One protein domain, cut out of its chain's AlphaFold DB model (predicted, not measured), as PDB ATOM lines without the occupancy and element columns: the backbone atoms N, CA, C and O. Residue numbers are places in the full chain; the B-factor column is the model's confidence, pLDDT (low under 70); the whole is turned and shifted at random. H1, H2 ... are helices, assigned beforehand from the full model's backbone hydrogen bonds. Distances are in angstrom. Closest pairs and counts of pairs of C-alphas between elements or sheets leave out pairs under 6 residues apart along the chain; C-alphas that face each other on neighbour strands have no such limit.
ATOM      1  N   PRO A 369     -20.511   7.971 -18.073       59.34
ATOM      2  CA  PRO A 369     -19.074   8.128 -17.879       59.34
ATOM      3  C   PRO A 369     -18.719   8.346 -16.405       59.34
ATOM      4  O   PRO A 369     -19.385   9.114 -15.708       59.34
ATOM      5  N   VAL A 370     -17.632   7.726 -15.936       55.03
ATOM      6  CA  VAL A 370     -17.174   7.841 -14.538       55.03
ATOM      7  C   VAL A 370     -17.065   9.296 -14.053       55.03
ATOM      8  O   VAL A 370     -17.499   9.552 -12.930       55.03
ATOM      9  N   PRO A 371     -16.579  10.276 -14.850       63.41
ATOM     10  CA  PRO A 371     -16.572  11.677 -14.425       63.41
ATOM     11  C   PRO A 371     -17.965  12.228 -14.097       63.41
ATOM     12  O   PRO A 371     -18.112  12.997 -13.151       63.41
ATOM     13  N   VAL A 372     -18.992  11.800 -14.836       72.31
ATOM     14  CA  VAL A 372     -20.385  12.212 -14.620       72.31
ATOM     15  C   VAL A 372     -20.937  11.558 -13.355       72.31
ATOM     16  O   VAL A 372     -21.499  12.251 -12.513       72.31
ATOM     17  N   VAL A 373     -20.710  10.252 -13.161       67.81
ATOM     18  CA  VAL A 373     -21.093   9.551 -11.918       67.81
ATOM     19  C   VAL A 373     -20.428  10.197 -10.704       67.81
ATOM     20  O   VAL A 373     -21.095  10.502  -9.719       67.81
ATOM     21  N   ARG A 374     -19.122  10.474 -10.800       69.94
ATOM     22  CA  ARG A 374     -18.340  11.126  -9.746       69.94
ATOM     23  C   ARG A 374     -18.900  12.504  -9.416       69.94
ATOM     24  O   ARG A 374     -19.089  12.794  -8.239       69.94
ATOM     25  N   PHE A 375     -19.213  13.309 -10.430       80.94
ATOM     26  CA  PHE A 375     -19.840  14.612 -10.237       80.94
ATOM     27  C   PHE A 375     -21.194  14.492  -9.528       80.94
ATOM     28  O   PHE A 375     -21.407  15.177  -8.534       80.94
ATOM     29  N   MET A 376     -22.080  13.593  -9.974       82.88
ATOM     30  CA  MET A 376     -23.394  13.396  -9.347       82.88
ATOM     31  C   MET A 376     -23.265  12.999  -7.871       82.88
ATOM     32  O   MET A 376     -23.912  13.598  -7.015       82.88
ATOM     33  N   THR A 377     -22.393  12.038  -7.545       82.88
ATOM     34  CA  THR A 377     -22.173  11.614  -6.153       82.88
ATOM     35  C   THR A 377     -21.567  12.731  -5.303       82.88
ATOM     36  O   THR A 377     -22.007  12.939  -4.176       82.88
ATOM     37  N   GLN A 378     -20.591  13.475  -5.832       82.81
ATOM     38  CA  GLN A 378     -19.963  14.594  -5.121       82.81
ATOM     39  C   GLN A 378     -20.923  15.768  -4.914       82.81
ATOM     40  O   GLN A 378     -20.887  16.394  -3.860       82.81
ATOM     41  N   ALA A 379     -21.791  16.057  -5.882       89.38
ATOM     42  CA  ALA A 379     -22.800  17.101  -5.759       89.38
ATOM     43  C   ALA A 379     -23.811  16.765  -4.652       89.38
ATOM     44  O   ALA A 379     -24.093  17.611  -3.807       89.38
ATOM     45  N   VAL A 380     -24.298  15.518  -4.604       89.88
ATOM     46  CA  VAL A 380     -25.193  15.054  -3.529       89.88
ATOM     47  C   VAL A 380     -24.488  15.097  -2.172       89.88
ATOM     48  O   VAL A 380     -25.035  15.645  -1.221       89.88
ATOM     49  N   ASP A 381     -23.258  14.588  -2.085       88.44
ATOM     50  CA  ASP A 381     -22.450  14.626  -0.859       88.44
ATOM     51  C   ASP A 381     -22.228  16.059  -0.351       88.44
ATOM     52  O   ASP A 381     -22.365  16.333   0.841       88.44
ATOM     53  N   HIS A 382     -21.951  16.991  -1.263       91.00
ATOM     54  CA  HIS A 382     -21.788  18.402  -0.941       91.00
ATOM     55  C   HIS A 382     -23.081  19.023  -0.399       91.00
ATOM     56  O   HIS A 382     -23.032  19.729   0.606       91.00
ATOM     57  N   ILE A 383     -24.233  18.740  -1.016       92.62
ATOM     58  CA  ILE A 383     -25.541  19.231  -0.554       92.62
ATOM     59  C   ILE A 383     -25.865  18.684   0.842       92.62
ATOM     60  O   ILE A 383     -26.285  19.444   1.709       92.62
ATOM     61  N   LEU A 384     -25.629  17.392   1.094       91.31
ATOM     62  CA  LEU A 384     -25.858  16.788   2.413       91.31
ATOM     63  C   LEU A 384     -25.001  17.462   3.498       91.31
ATOM     64  O   LEU A 384     -25.506  17.792   4.569       91.31
ATOM     65  N   LYS A 385     -23.735  17.760   3.192       90.62
ATOM     66  CA  LYS A 385     -22.819  18.441   4.121       90.62
ATOM     67  C   LYS A 385     -23.170  19.903   4.366       90.62
ATOM     68  O   LYS A 385     -23.059  20.372   5.493       90.62
ATOM     69  N   THR A 386     -23.534  20.636   3.318       91.44
ATOM     70  CA  THR A 386     -23.683  22.099   3.385       91.44
ATOM     71  C   THR A 386     -25.097  22.553   3.721       91.44
ATOM     72  O   THR A 386     -25.252  23.520   4.459       91.44
ATOM     73  N   THR A 387     -26.118  21.858   3.218       88.38
ATOM     74  CA  THR A 387     -27.527  22.229   3.406       88.38
ATOM     75  C   THR A 387     -28.163  21.488   4.577       88.38
ATOM     76  O   THR A 387     -28.924  22.086   5.329       88.38
ATOM     77  N   PHE A 388     -27.861  20.196   4.735       86.69
ATOM     78  CA  PHE A 388     -28.492  19.343   5.752       86.69
ATOM     79  C   PHE A 388     -27.647  19.176   7.022       86.69
ATOM     80  O   PHE A 388     -28.096  18.536   7.968       86.69
ATOM     81  N   GLY A 389     -26.436  19.744   7.054       87.62
ATOM     82  CA  GLY A 389     -25.556  19.689   8.223       87.62
ATOM     83  C   GLY A 389     -24.993  18.297   8.520       87.62
ATOM     84  O   GLY A 389     -24.582  18.047   9.645       87.62
ATOM     85  N   LEU A 390     -24.962  17.400   7.528       90.44
ATOM     86  CA  LEU A 390     -24.526  16.009   7.678       90.44
ATOM     87  C   LEU A 390     -23.035  15.876   7.327       90.44
ATOM     88  O   LEU A 390     -22.696  15.766   6.143       90.44
ATOM     89  N   PRO A 391     -22.102  15.908   8.299       86.94
ATOM     90  CA  PRO A 391     -20.665  15.998   8.030       86.94
ATOM     91  C   PRO A 391     -20.108  14.771   7.300       86.94
ATOM     92  O   PRO A 391     -19.083  14.872   6.617       86.94
ATOM     93  N   LEU A 392     -20.778  13.618   7.406       85.81
ATOM     94  CA  LEU A 392     -20.403  12.397   6.694       85.81
ATOM     95  C   LEU A 392     -21.053  12.293   5.303       85.81
ATOM     96  O   LEU A 392     -20.724  11.373   4.548       85.81
ATOM     97  N   GLY A 393     -21.909  13.253   4.935       89.62
ATOM     98  CA  GLY A 393     -22.551  13.363   3.629       89.62
ATOM     99  C   GLY A 393     -23.327  12.105   3.256       89.62
ATOM    100  O   GLY A 393     -24.210  11.670   3.987       89.62
ATOM    101  N   VAL A 394     -22.982  11.479   2.128       86.50
ATOM    102  CA  VAL A 394     -23.660  10.245   1.670       86.50
ATOM    103  C   VAL A 394     -23.468   9.040   2.599       86.50
ATOM    104  O   VAL A 394     -24.128   8.019   2.424       86.50
ATOM    105  N   ALA A 395     -22.528   9.119   3.544       85.44
ATOM    106  CA  ALA A 395     -22.235   8.063   4.508       85.44
ATOM    107  C   ALA A 395     -22.781   8.357   5.915       85.44
ATOM    108  O   ALA A 395     -22.436   7.623   6.840       85.44
ATOM    109  N   ASP A 396     -23.558   9.428   6.075       87.00
ATOM    110  CA  ASP A 396     -24.163   9.809   7.346       87.00
ATOM    111  C   ASP A 396     -25.299   8.848   7.724       87.00
ATOM    112  O   ASP A 396     -26.091   8.445   6.870       87.00
ATOM    113  N   ASP A 397     -25.336   8.436   8.989       89.56
ATOM    114  CA  ASP A 397     -26.279   7.462   9.540       89.56
ATOM    115  C   ASP A 397     -27.341   8.097  10.448       89.56
ATOM    116  O   ASP A 397     -28.108   7.372  11.082       89.56
ATOM    117  N   SER A 398     -27.424   9.432  10.465       90.94
ATOM    118  CA  SER A 398     -28.445  10.177  11.203       90.94
ATOM    119  C   SER A 398     -29.865   9.758  10.806       90.94
ATOM    120  O   SER A 398     -30.175   9.536   9.628       90.94
ATOM    121  N   ASP A 399     -30.744   9.674  11.801       92.50
ATOM    122  CA  ASP A 399     -32.162   9.379  11.617       92.50
ATOM    123  C   ASP A 399     -32.992  10.644  11.340       92.50
ATOM    124  O   ASP A 399     -32.522  11.782  11.457       92.50
ATOM    125  N   TRP A 400     -34.248  10.454  10.932       93.12
ATOM    126  CA  TRP A 400     -35.166  11.560  10.655       93.12
ATOM    127  C   TRP A 400     -35.361  12.491  11.854       93.12
ATOM    128  O   TRP A 400     -35.461  13.701  11.652       93.12
ATOM    129  N   ALA A 401     -35.388  11.963  13.082       91.50
ATOM    130  CA  ALA A 401     -35.515  12.761  14.299       91.50
ATOM    131  C   ALA A 401     -34.344  13.740  14.459       91.50
ATOM    132  O   ALA A 401     -34.563  14.944  14.587       91.50
ATOM    133  N   THR A 402     -33.114  13.228  14.372       89.38
ATOM    134  CA  THR A 402     -31.869  13.988  14.543       89.38
ATOM    135  C   THR A 402     -31.750  15.099  13.502       89.38
ATOM    136  O   THR A 402     -31.418  16.241  13.825       89.38
ATOM    137  N   VAL A 403     -32.063  14.794  12.238       90.62
ATOM    138  CA  VAL A 403     -31.963  15.782  11.154       90.62
ATOM    139  C   VAL A 403     -33.073  16.831  11.240       90.62
ATOM    140  O   VAL A 403     -32.807  18.017  11.044       90.62
ATOM    141  N   CYS A 404     -34.306  16.439  11.571       91.81
ATOM    142  CA  CYS A 404     -35.411  17.388  11.726       91.81
ATOM    143  C   CYS A 404     -35.195  18.334  12.914       91.81
ATOM    144  O   CYS A 404     -35.457  19.533  12.787       91.81
ATOM    145  N   GLU A 405     -34.656  17.828  14.028       90.06
ATOM    146  CA  GLU A 405     -34.254  18.642  15.178       90.06
ATOM    147  C   GLU A 405     -33.188  19.670  14.781       90.06
ATOM    148  O   GLU A 405     -33.348  20.860  15.056       90.06
ATOM    149  N   HIS A 406     -32.145  19.242  14.059       86.31
ATOM    150  CA  HIS A 406     -31.087  20.133  13.580       86.31
ATOM    151  C   HIS A 406     -31.610  21.240  12.649       86.31
ATOM    152  O   HIS A 406     -31.165  22.386  12.727       86.31
ATOM    153  N   LEU A 407     -32.567  20.911  11.779       88.25
ATOM    154  CA  LEU A 407     -33.149  21.837  10.806       88.25
ATOM    155  C   LEU A 407     -34.305  22.683  11.367       88.25
ATOM    156  O   LEU A 407     -34.791  23.577  10.675       88.25
ATOM    157  N   GLY A 408     -34.759  22.415  12.595       91.00
ATOM    158  CA  GLY A 408     -35.888  23.114  13.212       91.00
ATOM    159  C   GLY A 408     -37.232  22.842  12.526       91.00
ATOM    160  O   GLY A 408     -38.103  23.714  12.515       91.00
ATOM    161  N   ILE A 409     -37.404  21.657  11.936       90.56
ATOM    162  CA  ILE A 409     -38.639  21.229  11.264       90.56
ATOM    163  C   ILE A 409     -39.287  20.061  12.013       90.56
ATOM    164  O   ILE A 409     -38.626  19.322  12.736       90.56
ATOM    165  N   ALA A 410     -40.595  19.874  11.839       91.56
ATOM    166  CA  ALA A 410     -41.272  18.682  12.343       91.56
ATOM    167  C   ALA A 410     -41.014  17.484  11.417       91.56
ATOM    168  O   ALA A 410     -40.958  17.644  10.196       91.56
ATOM    169  N   VAL A 411     -40.917  16.282  11.995       91.50
ATOM    170  CA  VAL A 411     -40.881  15.035  11.217       91.50
ATOM    171  C   VAL A 411     -42.191  14.918  10.418       91.50
ATOM    172  O   VAL A 411     -43.263  15.038  11.020       91.50
ATOM    173  N   PRO A 412     -42.145  14.712   9.086       91.38
ATOM    174  CA  PRO A 412     -43.351  14.607   8.269       91.38
ATOM    175  C   PRO A 412     -44.268  13.456   8.701       91.38
ATOM    176  O   PRO A 412     -43.814  12.386   9.107       91.38
ATOM    177  N   GLU A 413     -45.578  13.666   8.572       89.25
ATOM    178  CA  GLU A 413     -46.588  12.684   8.964       89.25
ATOM    179  C   GLU A 413     -46.464  11.391   8.133       89.25
ATOM    180  O   GLU A 413     -46.378  11.429   6.905       89.25
ATOM    181  N   GLY A 414     -46.437  10.236   8.807       87.00
ATOM    182  CA  GLY A 414     -46.299   8.919   8.173       87.00
ATOM    183  C   GLY A 414     -44.861   8.415   7.978       87.00
ATOM    184  O   GLY A 414     -44.689   7.317   7.453       87.00
ATOM    185  N   LEU A 415     -43.840   9.167   8.413       85.31
ATOM    186  CA  LEU A 415     -42.445   8.709   8.449       85.31
ATOM    187  C   LEU A 415     -42.046   8.212   9.843       85.31
ATOM    188  O   LEU A 415     -42.427   8.790  10.861       85.31
ATOM    189  N   ASP A 416     -41.249   7.144   9.882       89.31
ATOM    190  CA  ASP A 416     -40.618   6.665  11.112       89.31
ATOM    191  C   ASP A 416     -39.446   7.584  11.480       89.31
ATOM    192  O   ASP A 416     -38.475   7.707  10.732       89.31
ATOM    193  N   ALA A 417     -39.539   8.222  12.645       89.56
ATOM    194  CA  ALA A 417     -38.534   9.150  13.144       89.56
ATOM    195  C   ALA A 417     -37.162   8.483  13.376       89.56
ATOM    196  O   ALA A 417     -36.144   9.162  13.280       89.56
ATOM    197  N   GLY A 418     -37.129   7.168  13.637       89.81
ATOM    198  CA  GLY A 418     -35.896   6.391  13.805       89.81
ATOM    199  C   GLY A 418     -35.334   5.808  12.504       89.81
ATOM    200  O   GLY A 418     -34.308   5.126  12.528       89.81
ATOM    201  N   ALA A 419     -35.990   6.031  11.361       89.50
ATOM    202  CA  ALA A 419     -35.476   5.567  10.079       89.50
ATOM    203  C   ALA A 419     -34.280   6.423   9.618       89.50
ATOM    204  O   ALA A 419     -34.245   7.623   9.897       89.50
ATOM    205  N   PRO A 420     -33.327   5.852   8.855       89.19
ATOM    206  CA  PRO A 420     -32.226   6.617   8.277       89.19
ATOM    207  C   PRO A 420     -32.730   7.770   7.401       89.19
ATOM    208  O   PRO A 420     -33.584   7.566   6.533       89.19
ATOM    209  N   PHE A 421     -32.167   8.964   7.592       89.62
ATOM    210  CA  PHE A 421     -32.498  10.136   6.781       89.62
ATOM    211  C   PHE A 421     -31.945  10.010   5.351       89.62
ATOM    212  O   PHE A 421     -32.614  10.357   4.377       89.62
ATOM    213  N   VAL A 422     -30.729   9.471   5.203       88.50
ATOM    214  CA  VAL A 422     -30.079   9.281   3.899       88.50
ATOM    215  C   VAL A 422     -30.349   7.873   3.368       88.50
ATOM    216  O   VAL A 422     -29.839   6.879   3.882       88.50
ATOM    217  N   ALA A 423     -31.099   7.790   2.269       84.44
ATOM    218  CA  ALA A 423     -31.284   6.569   1.492       84.44
ATOM    219  C   ALA A 423     -30.988   6.846   0.012       84.44
ATOM    220  O   ALA A 423     -31.595   7.724  -0.599       84.44
ATOM    221  N   MET A 424     -30.051   6.100  -0.578       77.62
ATOM    222  CA  MET A 424     -29.705   6.230  -1.995       77.62
ATOM    223  C   MET A 424     -30.347   5.103  -2.799       77.62
ATOM    224  O   MET A 424     -30.133   3.925  -2.511       77.62
ATOM    225  N   ILE A 425     -31.109   5.470  -3.827       75.81
ATOM    226  CA  ILE A 425     -31.734   4.537  -4.765       75.81
ATOM    227  C   ILE A 425     -31.359   4.979  -6.176       75.81
ATOM    228  O   ILE A 425     -31.517   6.146  -6.525       75.81
ATOM    229  N   ASP A 426     -30.883   4.036  -6.986       67.88
ATOM    230  CA  ASP A 426     -30.767   4.206  -8.432       67.88
ATOM    231  C   ASP A 426     -31.957   3.493  -9.101       67.88
ATOM    232  O   ASP A 426     -31.945   2.262  -9.215       67.88
ATOM    233  N   PRO A 427     -33.006   4.228  -9.514       53.91
ATOM    234  CA  PRO A 427     -34.192   3.631 -10.124       53.91
ATOM    235  C   PRO A 427     -33.918   3.076 -11.530       53.91
ATOM    236  O   PRO A 427     -34.686   2.251 -12.018       53.91
ATOM    237  N   ALA A 428     -32.832   3.492 -12.192       49.22
ATOM    238  CA  ALA A 428     -32.478   3.022 -13.528       49.22
ATOM    239  C   ALA A 428     -31.672   1.713 -13.507       49.22
ATOM    240  O   ALA A 428     -31.610   1.032 -14.530       49.22
TER     241      ALA A 428
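This is residues 369 to 428 of the 472 residues of an uncharacterized protein of Microbacterium sp. C448 (UniProt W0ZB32). One long helix, H1, makes an arm whose beginning sticks out at residues 370 to 376, and a loop-rich body holds the short helix H2 at the far end of the model. After H2 the chain loops round beyond it and then folds back, as an extended stretch with no named element, toward the end of the model where H1 begins. The printed part has 60 residues with two named helices, H1 then H2 along the chain, and no named strand; the class is all helix, though only 25 of the 60 residues are in named elements. The whole is elongated, spanning 38 by 25 by 15 A, and only just loose, close to compact, with a radius of gyration of the C-alphas of 13.0 A.

Start with H1, residues 370 to 386, and go on over the 13 residues of a long link, 387 to 399, to H2, residues 400 to 407. You will find H1 and H2 apart, with no C-alpha of the one within 8 A of the other. In the backbones of H1 and H2, every O i to N i+4 pair is within hydrogen-bond range.

Find C-alpha 370 at (-17.174, 7.841, -14.538); from there H1 runs 23.8 A to C-alpha 386. Next look for C-alpha 400 at (-35.166, 11.560, 10.655), where H2 begins; it runs 10.5 A to C-alpha 407 at (-33.149, 21.837, 10.806).

The two C-alphas farthest apart are those of Pro 369 and Ala 410, at 39.0 A, while those of Pro 369 and Ala 428 are 15.0 A apart. The printed part has no cut. Residues 369 to 376, of which 370 to 376 belong to H1, stand free. Residues 408 to 428 hold no named element. The mean pLDDT of the printed part is 84.4, and it is under 70 at residues 369 to 371, 373 to 374 and 426 to 428.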